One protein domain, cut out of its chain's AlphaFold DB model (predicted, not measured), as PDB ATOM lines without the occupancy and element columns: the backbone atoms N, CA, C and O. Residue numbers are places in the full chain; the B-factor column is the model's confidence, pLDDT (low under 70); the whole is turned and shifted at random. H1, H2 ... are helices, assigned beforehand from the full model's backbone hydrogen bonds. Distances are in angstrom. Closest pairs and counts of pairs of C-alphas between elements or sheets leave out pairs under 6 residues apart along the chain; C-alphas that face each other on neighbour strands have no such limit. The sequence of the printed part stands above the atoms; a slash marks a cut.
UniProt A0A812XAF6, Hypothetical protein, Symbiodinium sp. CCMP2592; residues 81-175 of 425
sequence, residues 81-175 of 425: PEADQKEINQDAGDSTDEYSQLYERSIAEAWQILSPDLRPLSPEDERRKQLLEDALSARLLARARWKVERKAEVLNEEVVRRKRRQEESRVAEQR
ATOM      1  N   PRO A  81     146.108 -28.687  93.618       77.31
ATOM      2  CA  PRO A  81     145.954 -29.607  94.740       77.31
ATOM      3  C   PRO A  81     145.824 -31.070  94.282       77.31
ATOM      4  O   PRO A  81     145.175 -31.365  93.282       77.31
ATOM      5  N   GLU A  82     146.377 -32.023  95.047       69.88
ATOM      6  CA  GLU A  82     146.365 -33.454  94.672       69.88
ATOM      7  C   GLU A  82     144.960 -34.038  94.460       69.88
ATOM      8  O   GLU A  82     144.800 -34.978  93.682       69.88
ATOM      9  N   ALA A  83     143.953 -33.522  95.169       72.06
ATOM     10  CA  ALA A  83     142.568 -33.953  95.004       72.06
ATOM     11  C   ALA A  83     142.026 -33.556  93.623       72.06
ATOM     12  O   ALA A  83     141.504 -34.411  92.912       72.06
ATOM     13  N   ASP A  84     142.258 -32.304  93.225       68.75
ATOM     14  CA  ASP A  84     141.813 -31.754  91.945       68.75
ATOM     15  C   ASP A  84     142.571 -32.408  90.780       68.75
ATOM     16  O   ASP A  84     141.973 -32.775  89.775       68.75
ATOM     17  N   GLN A  85     143.877 -32.662  90.938       69.62
ATOM     18  CA  GLN A  85     144.664 -33.378  89.929       69.62
ATOM     19  C   GLN A  85     144.171 -34.817  89.730       69.62
ATOM     20  O   GLN A  85     144.140 -35.311  88.606       69.62
ATOM     21  N   LYS A  86     143.807 -35.516  90.813       70.06
ATOM     22  CA  LYS A  86     143.275 -36.884  90.722       70.06
ATOM     23  C   LYS A  86     141.909 -36.911  90.054       70.06
ATOM     24  O   LYS A  86     141.660 -37.837  89.296       70.06
ATOM     25  N   GLU A  87     141.058 -35.929  90.328       75.12
ATOM     26  CA  GLU A  87     139.760 -35.782  89.668       75.12
ATOM     27  C   GLU A  87     139.933 -35.520  88.165       75.12
ATOM     28  O   GLU A  87     139.368 -36.240  87.349       75.12
ATOM     29  N   ILE A  88     140.806 -34.579  87.796       69.25
ATOM     30  CA  ILE A  88     141.075 -34.214  86.395       69.25
ATOM     31  C   ILE A  88     141.730 -35.363  85.619       69.25
ATOM     32  O   ILE A  88     141.394 -35.601  84.464       69.25
ATOM     33  N   ASN A  89     142.644 -36.106  86.246       67.25
ATOM     34  CA  ASN A  89     143.320 -37.232  85.594       67.25
ATOM     35  C   ASN A  89     142.453 -38.495  85.515       67.25
ATOM     36  O   ASN A  89     142.760 -39.375  84.715       67.25
ATOM     37  N   GLN A  90     141.418 -38.624  86.351       74.38
ATOM     38  CA  GLN A  90     140.472 -39.740  86.260       74.38
ATOM     39  C   GLN A  90     139.595 -39.638  85.012       74.38
ATOM     40  O   GLN A  90     139.236 -40.675  84.462       74.38
ATOM     41  N   ASP A  91     139.293 -38.415  84.565       73.00
ATOM     42  CA  ASP A  91     138.529 -38.157  83.346       73.00
ATOM     43  C   ASP A  91     139.119 -36.970  82.567       73.00
ATOM     44  O   ASP A  91     138.619 -35.836  82.558       73.00
ATOM     45  N   ALA A  92     140.272 -37.230  81.945       69.25
ATOM     46  CA  ALA A  92     141.016 -36.220  81.199       69.25
ATOM     47  C   ALA A  92     140.254 -35.739  79.950       69.25
ATOM     48  O   ALA A  92     140.442 -34.593  79.527       69.25
ATOM     49  N   GLY A  93     139.387 -36.585  79.380       70.75
ATOM     50  CA  GLY A  93     138.534 -36.255  78.240       70.75
ATOM     51  C   GLY A  93     137.501 -35.195  78.606       70.75
ATOM     52  O   GLY A  93     137.514 -34.103  78.030       70.75
ATOM     53  N   ASP A  94     136.698 -35.464  79.638       76.81
ATOM     54  CA  ASP A  94     135.678 -34.529  80.120       76.81
ATOM     55  C   ASP A  94     136.299 -33.208  80.602       76.81
ATOM     56  O   ASP A  94     135.801 -32.123  80.289       76.81
ATOM     57  N   SER A  95     137.450 -33.276  81.278       80.81
ATOM     58  CA  SER A  95     138.192 -32.089  81.733       80.81
ATOM     59  C   SER A  95     138.729 -31.240  80.568       80.81
ATOM     60  O   SER A  95     138.761 -30.007  80.638       80.81
ATOM     61  N   THR A  96     139.132 -31.875  79.463       80.44
ATOM     62  CA  THR A  96     139.586 -31.180  78.244       80.44
ATOM     63  C   THR A  96     138.420 -30.529  77.497       80.44
ATOM     64  O   THR A  96     138.565 -29.432  76.941       80.44
ATOM     65  N   ASP A  97     137.253 -31.168  77.492       80.62
ATOM     66  CA  ASP A  97     136.035 -30.607  76.909       80.62
ATOM     67  C   ASP A  97     135.494 -29.441  77.748       80.62
ATOM     68  O   ASP A  97     135.112 -28.407  77.185       80.62
ATOM     69  N   GLU A  98     135.547 -29.548  79.079       86.75
ATOM     70  CA  GLU A  98     135.262 -28.448  80.008       86.75
ATOM     71  C   GLU A  98     136.187 -27.255  79.721       86.75
ATOM     72  O   GLU A  98     135.716 -26.136  79.484       86.75
ATOM     73  N   TYR A  99     137.499 -27.502  79.631       88.88
ATOM     74  CA  TYR A  99     138.474 -26.473  79.280       88.88
ATOM     75  C   TYR A  99     138.168 -25.827  77.920       88.88
ATOM     76  O   TYR A  99     138.191 -24.601  77.798       88.88
ATOM     77  N   SER A 100     137.827 -26.625  76.904       84.94
ATOM     78  CA  SER A 100     137.499 -26.131  75.560       84.94
ATOM     79  C   SER A 100     136.308 -25.167  75.578       84.94
ATOM     80  O   SER A 100     136.355 -24.121  74.931       84.94
ATOM     81  N   GLN A 101     135.262 -25.472  76.351       87.88
ATOM     82  CA  GLN A 101     134.082 -24.611  76.477       87.88
ATOM     83  C   GLN A 101     134.402 -23.287  77.182       87.88
ATOM     84  O   GLN A 101     133.940 -22.223  76.756       87.88
ATOM     85  N   LEU A 102     135.204 -23.335  78.249       88.94
ATOM     86  CA  LEU A 102     135.642 -22.140  78.972       88.94
ATOM     87  C   LEU A 102     136.576 -21.278  78.110       88.94
ATOM     88  O   LEU A 102     136.449 -20.050  78.077       88.94
ATOM     89  N   TYR A 103     137.475 -21.909  77.353       88.25
ATOM     90  CA  TYR A 103     138.368 -21.224  76.424       88.25
ATOM     91  C   TYR A 103     137.597 -20.571  75.265       88.25
ATOM     92  O   TYR A 103     137.865 -19.414  74.939       88.25
ATOM     93  N   GLU A 104     136.579 -21.242  74.713       86.38
ATOM     94  CA  GLU A 104     135.700 -20.702  73.663       86.38
ATOM     95  C   GLU A 104     134.982 -19.431  74.096       86.38
ATOM     96  O   GLU A 104     135.000 -18.439  73.365       86.38
ATOM     97  N   ARG A 105     134.440 -19.407  75.317       85.31
ATOM     98  CA  ARG A 105     133.849 -18.187  75.883       85.31
ATOM     99  C   ARG A 105     134.880 -17.064  76.004       85.31
ATOM    100  O   ARG A 105     134.569 -15.926  75.663       85.31
ATOM    101  N   SER A 106     136.114 -17.385  76.408       85.50
ATOM    102  CA  SER A 106     137.159 -16.374  76.624       85.50
ATOM    103  C   SER A 106     137.641 -15.744  75.319       85.50
ATOM    104  O   SER A 106     137.845 -14.534  75.255       85.50
ATOM    105  N   ILE A 107     137.756 -16.541  74.253       84.44
ATOM    106  CA  ILE A 107     138.089 -16.038  72.918       84.44
ATOM    107  C   ILE A 107     136.921 -15.256  72.323       84.44
ATOM    108  O   ILE A 107     137.138 -14.187  71.757       84.44
ATOM    109  N   ALA A 108     135.689 -15.750  72.458       80.56
ATOM    110  CA  ALA A 108     134.508 -15.054  71.955       80.56
ATOM    111  C   ALA A 108     134.361 -13.657  72.582       80.56
ATOM    112  O   ALA A 108     134.058 -12.694  71.875       80.56
ATOM    113  N   GLU A 109     134.636 -13.533  73.882       80.06
ATOM    114  CA  GLU A 109     134.681 -12.252  74.588       80.06
ATOM    115  C   GLU A 109     135.835 -11.365  74.096       80.06
ATOM    116  O   GLU A 109     135.596 -10.227  73.684       80.06
ATOM    117  N   ALA A 110     137.063 -11.895  74.035       80.38
ATOM    118  CA  ALA A 110     138.243 -11.152  73.583       80.38
ATOM    119  C   ALA A 110     138.115 -10.635  72.138       80.38
ATOM    120  O   ALA A 110     138.555  -9.529  71.824       80.38
ATOM    121  N   TRP A 111     137.505 -11.421  71.249       76.00
ATOM    122  CA  TRP A 111     137.330 -11.080  69.833       76.00
ATOM    123  C   TRP A 111     136.011 -10.339  69.561       76.00
ATOM    124  O   TRP A 111     135.713 -10.017  68.411       76.00
ATOM    125  N   GLN A 112     135.219 -10.053  70.602       70.19
ATOM    126  CA  GLN A 112     133.899  -9.415  70.508       70.19
ATOM    127  C   GLN A 112     132.922 -10.168  69.581       70.19
ATOM    128  O   GLN A 112     132.024  -9.576  68.971       70.19
ATOM    129  N   ILE A 113     133.079 -11.489  69.482       69.19
ATOM    130  CA  ILE A 113     132.199 -12.403  68.746       69.19
ATOM    131  C   ILE A 113     131.132 -12.887  69.727       69.19
ATOM    132  O   ILE A 113     131.055 -14.056  70.093       69.19
ATOM    133  N   LEU A 114     130.315 -11.959  70.221       58.03
ATOM    134  CA  LEU A 114     129.238 -12.303  71.143       58.03
ATOM    135  C   LEU A 114     128.076 -12.907  70.345       58.03
ATOM    136  O   LEU A 114     127.199 -12.200  69.846       58.03
ATOM    137  N   SER A 115     128.091 -14.233  70.199       60.09
ATOM    138  CA  SER A 115     126.886 -14.989  69.852       60.09
ATOM    139  C   SER A 115     125.873 -14.868  70.998       60.09
ATOM    140  O   SER A 115     126.274 -14.923  72.158       60.09
ATOM    141  N   PRO A 116     124.562 -14.751  70.713       56.94
ATOM    142  CA  PRO A 116     123.523 -14.620  71.743       56.94
ATOM    143  C   PRO A 116     123.468 -15.791  72.742       56.94
ATOM    144  O   PRO A 116     122.895 -15.642  73.818       56.94
ATOM    145  N   ASP A 117     124.097 -16.919  72.407       60.19
ATOM    146  CA  ASP A 117     124.144 -18.131  73.226       60.19
ATOM    147  C   ASP A 117     125.375 -18.214  74.156       60.19
ATOM    148  O   ASP A 117     125.411 -19.062  75.048       60.19
ATOM    149  N   LEU A 118     126.377 -17.339  73.994       65.31
ATOM    150  CA  LEU A 118     127.610 -17.359  74.792       65.31
ATOM    151  C   LEU A 118     127.569 -16.267  75.866       65.31
ATOM    152  O   LEU A 118     127.626 -15.074  75.576       65.31
ATOM    153  N   ARG A 119     127.458 -16.688  77.132       69.50
ATOM    154  CA  ARG A 119     127.572 -15.788  78.288       69.50
ATOM    155  C   ARG A 119     129.049 -15.449  78.550       69.50
ATOM    156  O   ARG A 119     129.880 -16.345  78.387       69.50
ATOM    157  N   PRO A 120     129.363 -14.211  78.978       72.44
ATOM    158  CA  PRO A 120     130.710 -13.849  79.426       72.44
ATOM    159  C   PRO A 120     131.140 -14.726  80.608       72.44
ATOM    160  O   PRO A 120     130.282 -15.226  81.348       72.44
ATOM    161  N   LEU A 121     132.450 -14.934  80.764       81.56
ATOM    162  CA  LEU A 121     132.973 -15.780  81.839       81.56
ATOM    163  C   LEU A 121     132.693 -15.167  83.211       81.56
ATOM    164  O   LEU A 121     132.849 -13.965  83.426       81.56
ATOM    165  N   SER A 122     132.284 -16.009  84.159       86.38
ATOM    166  CA  SER A 122     132.247 -15.609  85.562       86.38
ATOM    167  C   SER A 122     133.647 -15.709  86.193       86.38
ATOM    168  O   SER A 122     134.476 -16.491  85.726       86.38
ATOM    169  N   PRO A 123     133.921 -14.996  87.303       86.19
ATOM    170  CA  PRO A 123     135.191 -15.128  88.025       86.19
ATOM    171  C   PRO A 123     135.471 -16.547  88.547       86.19
ATOM    172  O   PRO A 123     136.619 -16.900  88.805       86.19
ATOM    173  N   GLU A 124     134.428 -17.357  88.750       86.56
ATOM    174  CA  GLU A 124     134.566 -18.770  89.123       86.56
ATOM    175  C   GLU A 124     134.997 -19.613  87.918       86.56
ATOM    176  O   GLU A 124     135.913 -20.427  88.043       86.56
ATOM    177  N   ASP A 125     134.422 -19.353  86.742       86.56
ATOM    178  CA  ASP A 125     134.801 -20.015  85.492       86.56
ATOM    179  C   ASP A 125     136.243 -19.674  85.076       86.56
ATOM    180  O   ASP A 125     136.966 -20.538  84.587       86.56
ATOM    181  N   GLU A 126     136.695 -18.434  85.297       85.75
ATOM    182  CA  GLU A 126     138.089 -18.036  85.052       85.75
ATOM    183  C   GLU A 126     139.065 -18.808  85.940       85.75
ATOM    184  O   GLU A 126     140.080 -19.309  85.456       85.75
ATOM    185  N   ARG A 127     138.737 -18.967  87.230       86.06
ATOM    186  CA  ARG A 127     139.551 -19.760  88.161       86.06
ATOM    187  C   ARG A 127     139.563 -21.236  87.789       86.06
ATOM    188  O   ARG A 127     140.620 -21.857  87.842       86.06
ATOM    189  N   ARG A 128     138.414 -21.795  87.394       88.44
ATOM    190  CA  ARG A 128     138.311 -23.191  86.946       88.44
ATOM    191  C   ARG A 128     139.102 -23.426  85.664       88.44
ATOM    192  O   ARG A 128     139.846 -24.399  85.585       88.44
ATOM    193  N   LYS A 129     139.015 -22.507  84.701       89.44
ATOM    194  CA  LYS A 129     139.829 -22.529  83.482       89.44
ATOM    195  C   LYS A 129     141.320 -22.522  83.820       89.44
ATOM    196  O   LYS A 129     142.051 -23.330  83.269       89.44
ATOM    197  N   GLN A 130     141.754 -21.636  84.714       85.75
ATOM    198  CA  GLN A 130     143.161 -21.513  85.094       85.75
ATOM    199  C   GLN A 130     143.681 -22.786  85.779       85.75
ATOM    200  O   GLN A 130     144.739 -23.287  85.422       85.75
ATOM    201  N   LEU A 131     142.879 -23.383  86.663       84.94
ATOM    202  CA  LEU A 131     143.196 -24.668  87.286       84.94
ATOM    203  C   LEU A 131     143.318 -25.807  86.255       84.94
ATOM    204  O   LEU A 131     144.212 -26.638  86.370       84.94
ATOM    205  N   LEU A 132     142.463 -25.833  85.226       83.06
ATOM    206  CA  LEU A 132     142.572 -26.795  84.121       83.06
ATOM    207  C   LEU A 132     143.814 -26.542  83.245       83.06
ATOM    208  O   LEU A 132     144.422 -27.502  82.779       83.06
ATOM    209  N   GLU A 133     144.222 -25.283  83.041       83.62
ATOM    210  CA  GLU A 133     145.476 -24.934  82.343       83.62
ATOM    211  C   GLU A 133     146.721 -25.377  83.105       83.62
ATOM    212  O   GLU A 133     147.709 -25.760  82.480       83.62
ATOM    213  N   ASP A 134     146.662 -25.345  84.431       78.50
ATOM    214  CA  ASP A 134     147.762 -25.782  85.282       78.50
ATOM    215  C   ASP A 134     147.792 -27.317  85.435       78.50
ATOM    216  O   ASP A 134     148.862 -27.884  85.635       78.50
ATOM    217  N   ALA A 135     146.648 -28.005  85.319       77.38
ATOM    218  CA  ALA A 135     146.524 -29.448  85.565       77.38
ATOM    219  C   ALA A 135     146.630 -30.340  84.316       77.38
ATOM    220  O   ALA A 135     147.136 -31.463  84.416       77.38
ATOM    221  N   LEU A 136     146.121 -29.889  83.163       74.94
ATOM    222  CA  LEU A 136     146.108 -30.668  81.921       74.94
ATOM    223  C   LEU A 136     147.469 -30.639  81.215       74.94
ATOM    224  O   LEU A 136     148.246 -29.690  81.320       74.94
ATOM    225  N   SER A 137     147.752 -31.670  80.415       71.88
ATOM    226  CA  SER A 137     148.986 -31.707  79.630       71.88
ATOM    227  C   SER A 137     149.007 -30.608  78.558       71.88
ATOM    228  O   SER A 137     147.988 -30.273  77.945       71.88
ATOM    229  N   ALA A 138     150.203 -30.093  78.252       68.06
ATOM    230  CA  ALA A 138     150.387 -29.064  77.225       68.06
ATOM    231  C   ALA A 138     149.808 -29.470  75.854       68.06
ATOM    232  O   ALA A 138     149.347 -28.613  75.100       68.06
ATOM    233  N   ARG A 139     149.789 -30.775  75.537       63.06
ATOM    234  CA  ARG A 139     149.214 -31.305  74.292       63.06
ATOM    235  C   ARG A 139     147.690 -31.181  74.265       63.06
ATOM    236  O   ARG A 139     147.146 -30.733  73.255       63.06
ATOM    237  N   LEU A 140     147.009 -31.548  75.355       70.81
ATOM    238  CA  LEU A 140     145.548 -31.450  75.470       70.81
ATOM    239  C   LEU A 140     145.097 -29.988  75.419       70.81
ATOM    240  O   LEU A 140     144.203 -29.645  74.643       70.81
ATOM    241  N   LEU A 141     145.801 -29.112  76.140       72.81
ATOM    242  CA  LEU A 141     145.565 -27.669  76.099       72.81
ATOM    243  C   LEU A 141     145.769 -27.105  74.691       72.81
ATOM    244  O   LEU A 141     144.899 -26.403  74.182       72.81
ATOM    245  N   ALA A 142     146.870 -27.445  74.014       67.75
ATOM    246  CA  ALA A 142     147.116 -26.994  72.644       67.75
ATOM    247  C   ALA A 142     146.024 -27.462  71.663       67.75
ATOM    248  O   ALA A 142     145.585 -26.679  70.819       67.75
ATOM    249  N   ARG A 143     145.534 -28.706  71.792       68.25
ATOM    250  CA  ARG A 143     144.442 -29.248  70.959       68.25
ATOM    251  C   ARG A 143     143.129 -28.505  71.196       68.25
ATOM    252  O   ARG A 143     142.472 -28.118  70.228       68.25
ATOM    253  N   ALA A 144     142.751 -28.315  72.458       73.75
ATOM    254  CA  ALA A 144     141.554 -27.573  72.839       73.75
ATOM    255  C   ALA A 144     141.606 -26.135  72.305       73.75
ATOM    256  O   ALA A 144     140.679 -25.694  71.621       73.75
ATOM    257  N   ARG A 145     142.738 -25.445  72.510       82.56
ATOM    258  CA  ARG A 145     142.964 -24.084  72.006       82.56
ATOM    259  C   ARG A 145     142.846 -24.010  70.490       82.56
ATOM    260  O   ARG A 145     142.069 -23.206  69.989       82.56
ATOM    261  N   TRP A 146     143.513 -24.906  69.763       76.19
ATOM    262  CA  TRP A 146     143.460 -24.938  68.301       76.19
ATOM    263  C   TRP A 146     142.048 -25.199  67.755       76.19
ATOM    264  O   TRP A 146     141.612 -24.529  66.817       76.19
ATOM    265  N   LYS A 147     141.304 -26.151  68.342       76.00
ATOM    266  CA  LYS A 147     139.908 -26.437  67.952       76.00
ATOM    267  C   LYS A 147     139.034 -25.191  68.097       76.00
ATOM    268  O   LYS A 147     138.241 -24.888  67.205       76.00
ATOM    269  N   VAL A 148     139.170 -24.495  69.220       80.88
ATOM    270  CA  VAL A 148     138.400 -23.290  69.530       80.88
ATOM    271  C   VAL A 148     138.815 -22.122  68.639       80.88
ATOM    272  O   VAL A 148     137.950 -21.484  68.048       80.88
ATOM    273  N   GLU A 149     140.112 -21.867  68.480       78.50
ATOM    274  CA  GLU A 149     140.635 -20.780  67.645       78.50
ATOM    275  C   GLU A 149     140.214 -20.941  66.192       78.50
ATOM    276  O   GLU A 149     139.700 -20.001  65.599       78.50
ATOM    277  N   ARG A 150     140.296 -22.153  65.634       75.06
ATOM    278  CA  ARG A 150     139.841 -22.414  64.264       75.06
ATOM    279  C   ARG A 150     138.341 -22.160  64.092       75.06
ATOM    280  O   ARG A 150     137.922 -21.614  63.072       75.06
ATOM    281  N   LYS A 151     137.515 -22.550  65.072       77.25
ATOM    282  CA  LYS A 151     136.077 -22.225  65.071       77.25
ATOM    283  C   LYS A 151     135.864 -20.710  65.143       77.25
ATOM    284  O   LYS A 151     135.061 -20.171  64.381       77.25
ATOM    285  N   ALA A 152     136.599 -20.031  66.019       74.94
ATOM    286  CA  ALA A 152     136.521 -18.590  66.202       74.94
ATOM    287  C   ALA A 152     136.980 -17.824  64.953       74.94
ATOM    288  O   ALA A 152     136.337 -16.847  64.586       74.94
ATOM    289  N   GLU A 153     138.021 -18.274  64.250       74.12
ATOM    290  CA  GLU A 153     138.503 -17.684  62.995       74.12
ATOM    291  C   GLU A 153     137.445 -17.762  61.897       74.12
ATOM    292  O   GLU A 153     137.149 -16.754  61.257       74.12
ATOM    293  N   VAL A 154     136.810 -18.927  61.725       74.38
ATOM    294  CA  VAL A 154     135.713 -19.100  60.759       74.38
ATOM    295  C   VAL A 154     134.551 -18.159  61.086       74.38
ATOM    296  O   VAL A 154     134.037 -17.473  60.198       74.38
ATOM    297  N   LEU A 155     134.160 -18.073  62.361       69.56
ATOM    298  CA  LEU A 155     133.106 -17.161  62.810       69.56
ATOM    299  C   LEU A 155     133.502 -15.689  62.629       69.56
ATOM    300  O   LEU A 155     132.682 -14.884  62.187       69.56
ATOM    301  N   ASN A 156     134.755 -15.330  62.905       71.75
ATOM    302  CA  ASN A 156     135.266 -13.975  62.738       71.75
ATOM    303  C   ASN A 156     135.283 -13.569  61.261       71.75
ATOM    304  O   ASN A 156     134.786 -12.502  60.907       71.75
ATOM    305  N   GLU A 157     135.770 -14.435  60.370       74.50
ATOM    306  CA  GLU A 157     135.717 -14.206  58.926       74.50
ATOM    307  C   GLU A 157     134.281 -13.988  58.438       74.50
ATOM    308  O   GLU A 157     134.027 -13.113  57.604       74.50
ATOM    309  N   GLU A 158     133.318 -14.755  58.953       68.75
ATOM    310  CA  GLU A 158     131.907 -14.557  58.638       68.75
ATOM    311  C   GLU A 158     131.371 -13.221  59.152       68.75
ATOM    312  O   GLU A 158     130.676 -12.520  58.409       68.75
ATOM    313  N   VAL A 159     131.697 -12.838  60.388       69.81
ATOM    314  CA  VAL A 159     131.298 -11.552  60.979       69.81
ATOM    315  C   VAL A 159     131.909 -10.388  60.199       69.81
ATOM    316  O   VAL A 159     131.186  -9.459  59.834       69.81
ATOM    317  N   VAL A 160     133.196 -10.456  59.854       72.12
ATOM    318  CA  VAL A 160     133.897  -9.459  59.032       72.12
ATOM    319  C   VAL A 160     133.274  -9.370  57.638       72.12
ATOM    320  O   VAL A 160     132.973  -8.272  57.166       72.12
ATOM    321  N   ARG A 161     132.978 -10.504  56.985       71.81
ATOM    322  CA  ARG A 161     132.279 -10.520  55.687       71.81
ATOM    323  C   ARG A 161     130.874  -9.922  55.785       71.81
ATOM    324  O   ARG A 161     130.464  -9.199  54.876       71.81
ATOM    325  N   ARG A 162     130.123 -10.195  56.859       70.50
ATOM    326  CA  ARG A 162     128.786  -9.617  57.089       70.50
ATOM    327  C   ARG A 162     128.859  -8.108  57.323       70.50
ATOM    328  O   ARG A 162     128.101  -7.385  56.680       70.50
ATOM    329  N   LYS A 163     129.788  -7.634  58.160       72.75
ATOM    330  CA  LYS A 163     130.030  -6.199  58.395       72.75
ATOM    331  C   LYS A 163     130.407  -5.490  57.096       72.75
ATOM    332  O   LYS A 163     129.757  -4.515  56.737       72.75
ATOM    333  N   ARG A 164     131.332  -6.058  56.315       73.94
ATOM    334  CA  ARG A 164     131.724  -5.528  55.001       73.94
ATOM    335  C   ARG A 164     130.549  -5.444  54.024       73.94
ATOM    336  O   ARG A 164     130.380  -4.425  53.371       73.94
ATOM    337  N   ARG A 165     129.681  -6.460  53.958       71.94
ATOM    338  CA  ARG A 165     128.466  -6.416  53.118       71.94
ATOM    339  C   ARG A 165     127.462  -5.361  53.584       71.94
ATOM    340  O   ARG A 165     126.833  -4.708  52.751       71.94
ATOM    341  N   GLN A 166     127.290  -5.196  54.895       72.88
ATOM    342  CA  GLN A 166     126.422  -4.160  55.459       72.88
ATOM    343  C   GLN A 166     126.980  -2.766  55.169       72.88
ATOM    344  O   GLN A 166     126.221  -1.868  54.818       72.88
ATOM    345  N   GLU A 167     128.293  -2.597  55.247       71.06
ATOM    346  CA  GLU A 167     128.975  -1.345  54.944       71.06
ATOM    347  C   GLU A 167     128.948  -1.026  53.449       71.06
ATOM    348  O   GLU A 167     128.549   0.069  53.078       71.06
ATOM    349  N   GLU A 168     129.206  -1.996  52.571       74.56
ATOM    350  CA  GLU A 168     129.027  -1.855  51.120       74.56
ATOM    351  C   GLU A 168     127.574  -1.499  50.761       74.56
ATOM    352  O   GLU A 168     127.339  -0.659  49.891       74.56
ATOM    353  N   SER A 169     126.588  -2.057  51.473       71.81
ATOM    354  CA  SER A 169     125.171  -1.709  51.302       71.81
ATOM    355  C   SER A 169     124.857  -0.298  51.809       71.81
ATOM    356  O   SER A 169     124.163   0.454  51.126       71.81
ATOM    357  N   ARG A 170     125.408   0.108  52.963       73.56
ATOM    358  CA  ARG A 170     125.259   1.466  53.513       73.56
ATOM    359  C   ARG A 170     125.948   2.503  52.636       73.56
ATOM    360  O   ARG A 170     125.349   3.540  52.379       73.56
ATOM    361  N   VAL A 171     127.141   2.219  52.116       70.31
ATOM    362  CA  VAL A 171     127.871   3.066  51.164       70.31
ATOM    363  C   VAL A 171     127.132   3.122  49.830       70.31
ATOM    364  O   VAL A 171     127.047   4.190  49.234       70.31
ATOM    365  N   ALA A 172     126.531   2.028  49.357       67.56
ATOM    366  CA  ALA A 172     125.691   2.038  48.158       67.56
ATOM    367  C   ALA A 172     124.394   2.848  48.354       67.56
ATOM    368  O   ALA A 172     123.999   3.600  47.461       67.56
ATOM    369  N   GLU A 173     123.741   2.754  49.514       65.44
ATOM    370  CA  GLU A 173     122.587   3.593  49.862       65.44
ATOM    371  C   GLU A 173     122.973   5.059  50.063       65.44
ATOM    372  O   GLU A 173     122.263   5.950  49.597       65.44
ATOM    373  N   GLN A 174     124.111   5.327  50.703       58.03
ATOM    374  CA  GLN A 174     124.654   6.670  50.846       58.03
ATOM    375  C   GLN A 174     125.036   7.242  49.490       58.03
ATOM    376  O   GLN A 174     124.651   8.367  49.241       58.03
ATOM    377  N   ARG A 175     125.649   6.480  48.573       58.94
ATOM    378  CA  ARG A 175     125.916   6.890  47.179       58.94
ATOM    379  C   ARG A 175     124.636   7.155  46.388       58.94
ATOM    380  O   ARG A 175     124.617   8.053  45.551       58.94
TER     381      ARG A 175
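What this domain is: This is residues 81 to 175 of the 425 residues of the protein "Hypothetical protein" of Symbiodinium sp. CCMP2592 (UniProt A0A812XAF6). One very long helix, H4, makes the length of this domain: its first part packs along H2, and its last part, residues 160 to 175, sticks out as a free arm. H3 crosses H2 at a steep angle, and the short H1 makes a corner with H2 at the end of the body away from the arm. The printed part has 95 residues, with four named helices in the order H1, H2, H3, H4 and no named strand, and its class is all helix. The whole is loose, with a radius of gyration of the C-alphas of 17.7 A and spans of 66 by 25 by 17 A.

Where its parts are: H1 holds residues 82 to 90, 12.0 A long, and begins with C-alpha 82 at (146.365, -33.454, 94.672). H2 holds residues 92 to 110 and is 26.3 A long. H3, residues 123 to 135, is 18.4 A long. H4, residues 138 to 175, runs 52.9 A and ends with C-alpha 175 at (125.916, 6.890, 47.179).

How they stand to each other: H1 and H2 are close but not clearly touching, about perpendicular at 79 degrees. H1 only just touches residues 132 to 135 of H3, with 3 pairs of C-alphas within 8 A; the closest C-alphas, of Gln 85 and Ala 135, are 6.2 A apart. Residues 95 to 103 of H2 touch H3 at a steep tilt of 51 degrees, opposite ways, the closest C-alphas being those of Tyr 99 and Lys 129 at 5.9 A. H2 touches residues 140 to 152 of H4 at a shallow tilt of 29 degrees, the same way; the C-alphas of Ser 100 and Ala 144 come closest, at 5.1 A. H1 and H4 are apart. In H1, H2, H3 and H4 every O i to N i+4 pair is within hydrogen-bond range.

The domain as a whole: The C-alphas farthest apart, of Glu 82 and Arg 175, are 65.6 A apart. The printed part has no cut. The link from H2 to H3, residues 111 to 122, is long; the other two are tight. The mean pLDDT of the printed part is 75.3, and 24 residues are under 70, among them 113 to 119 and 172 to 175.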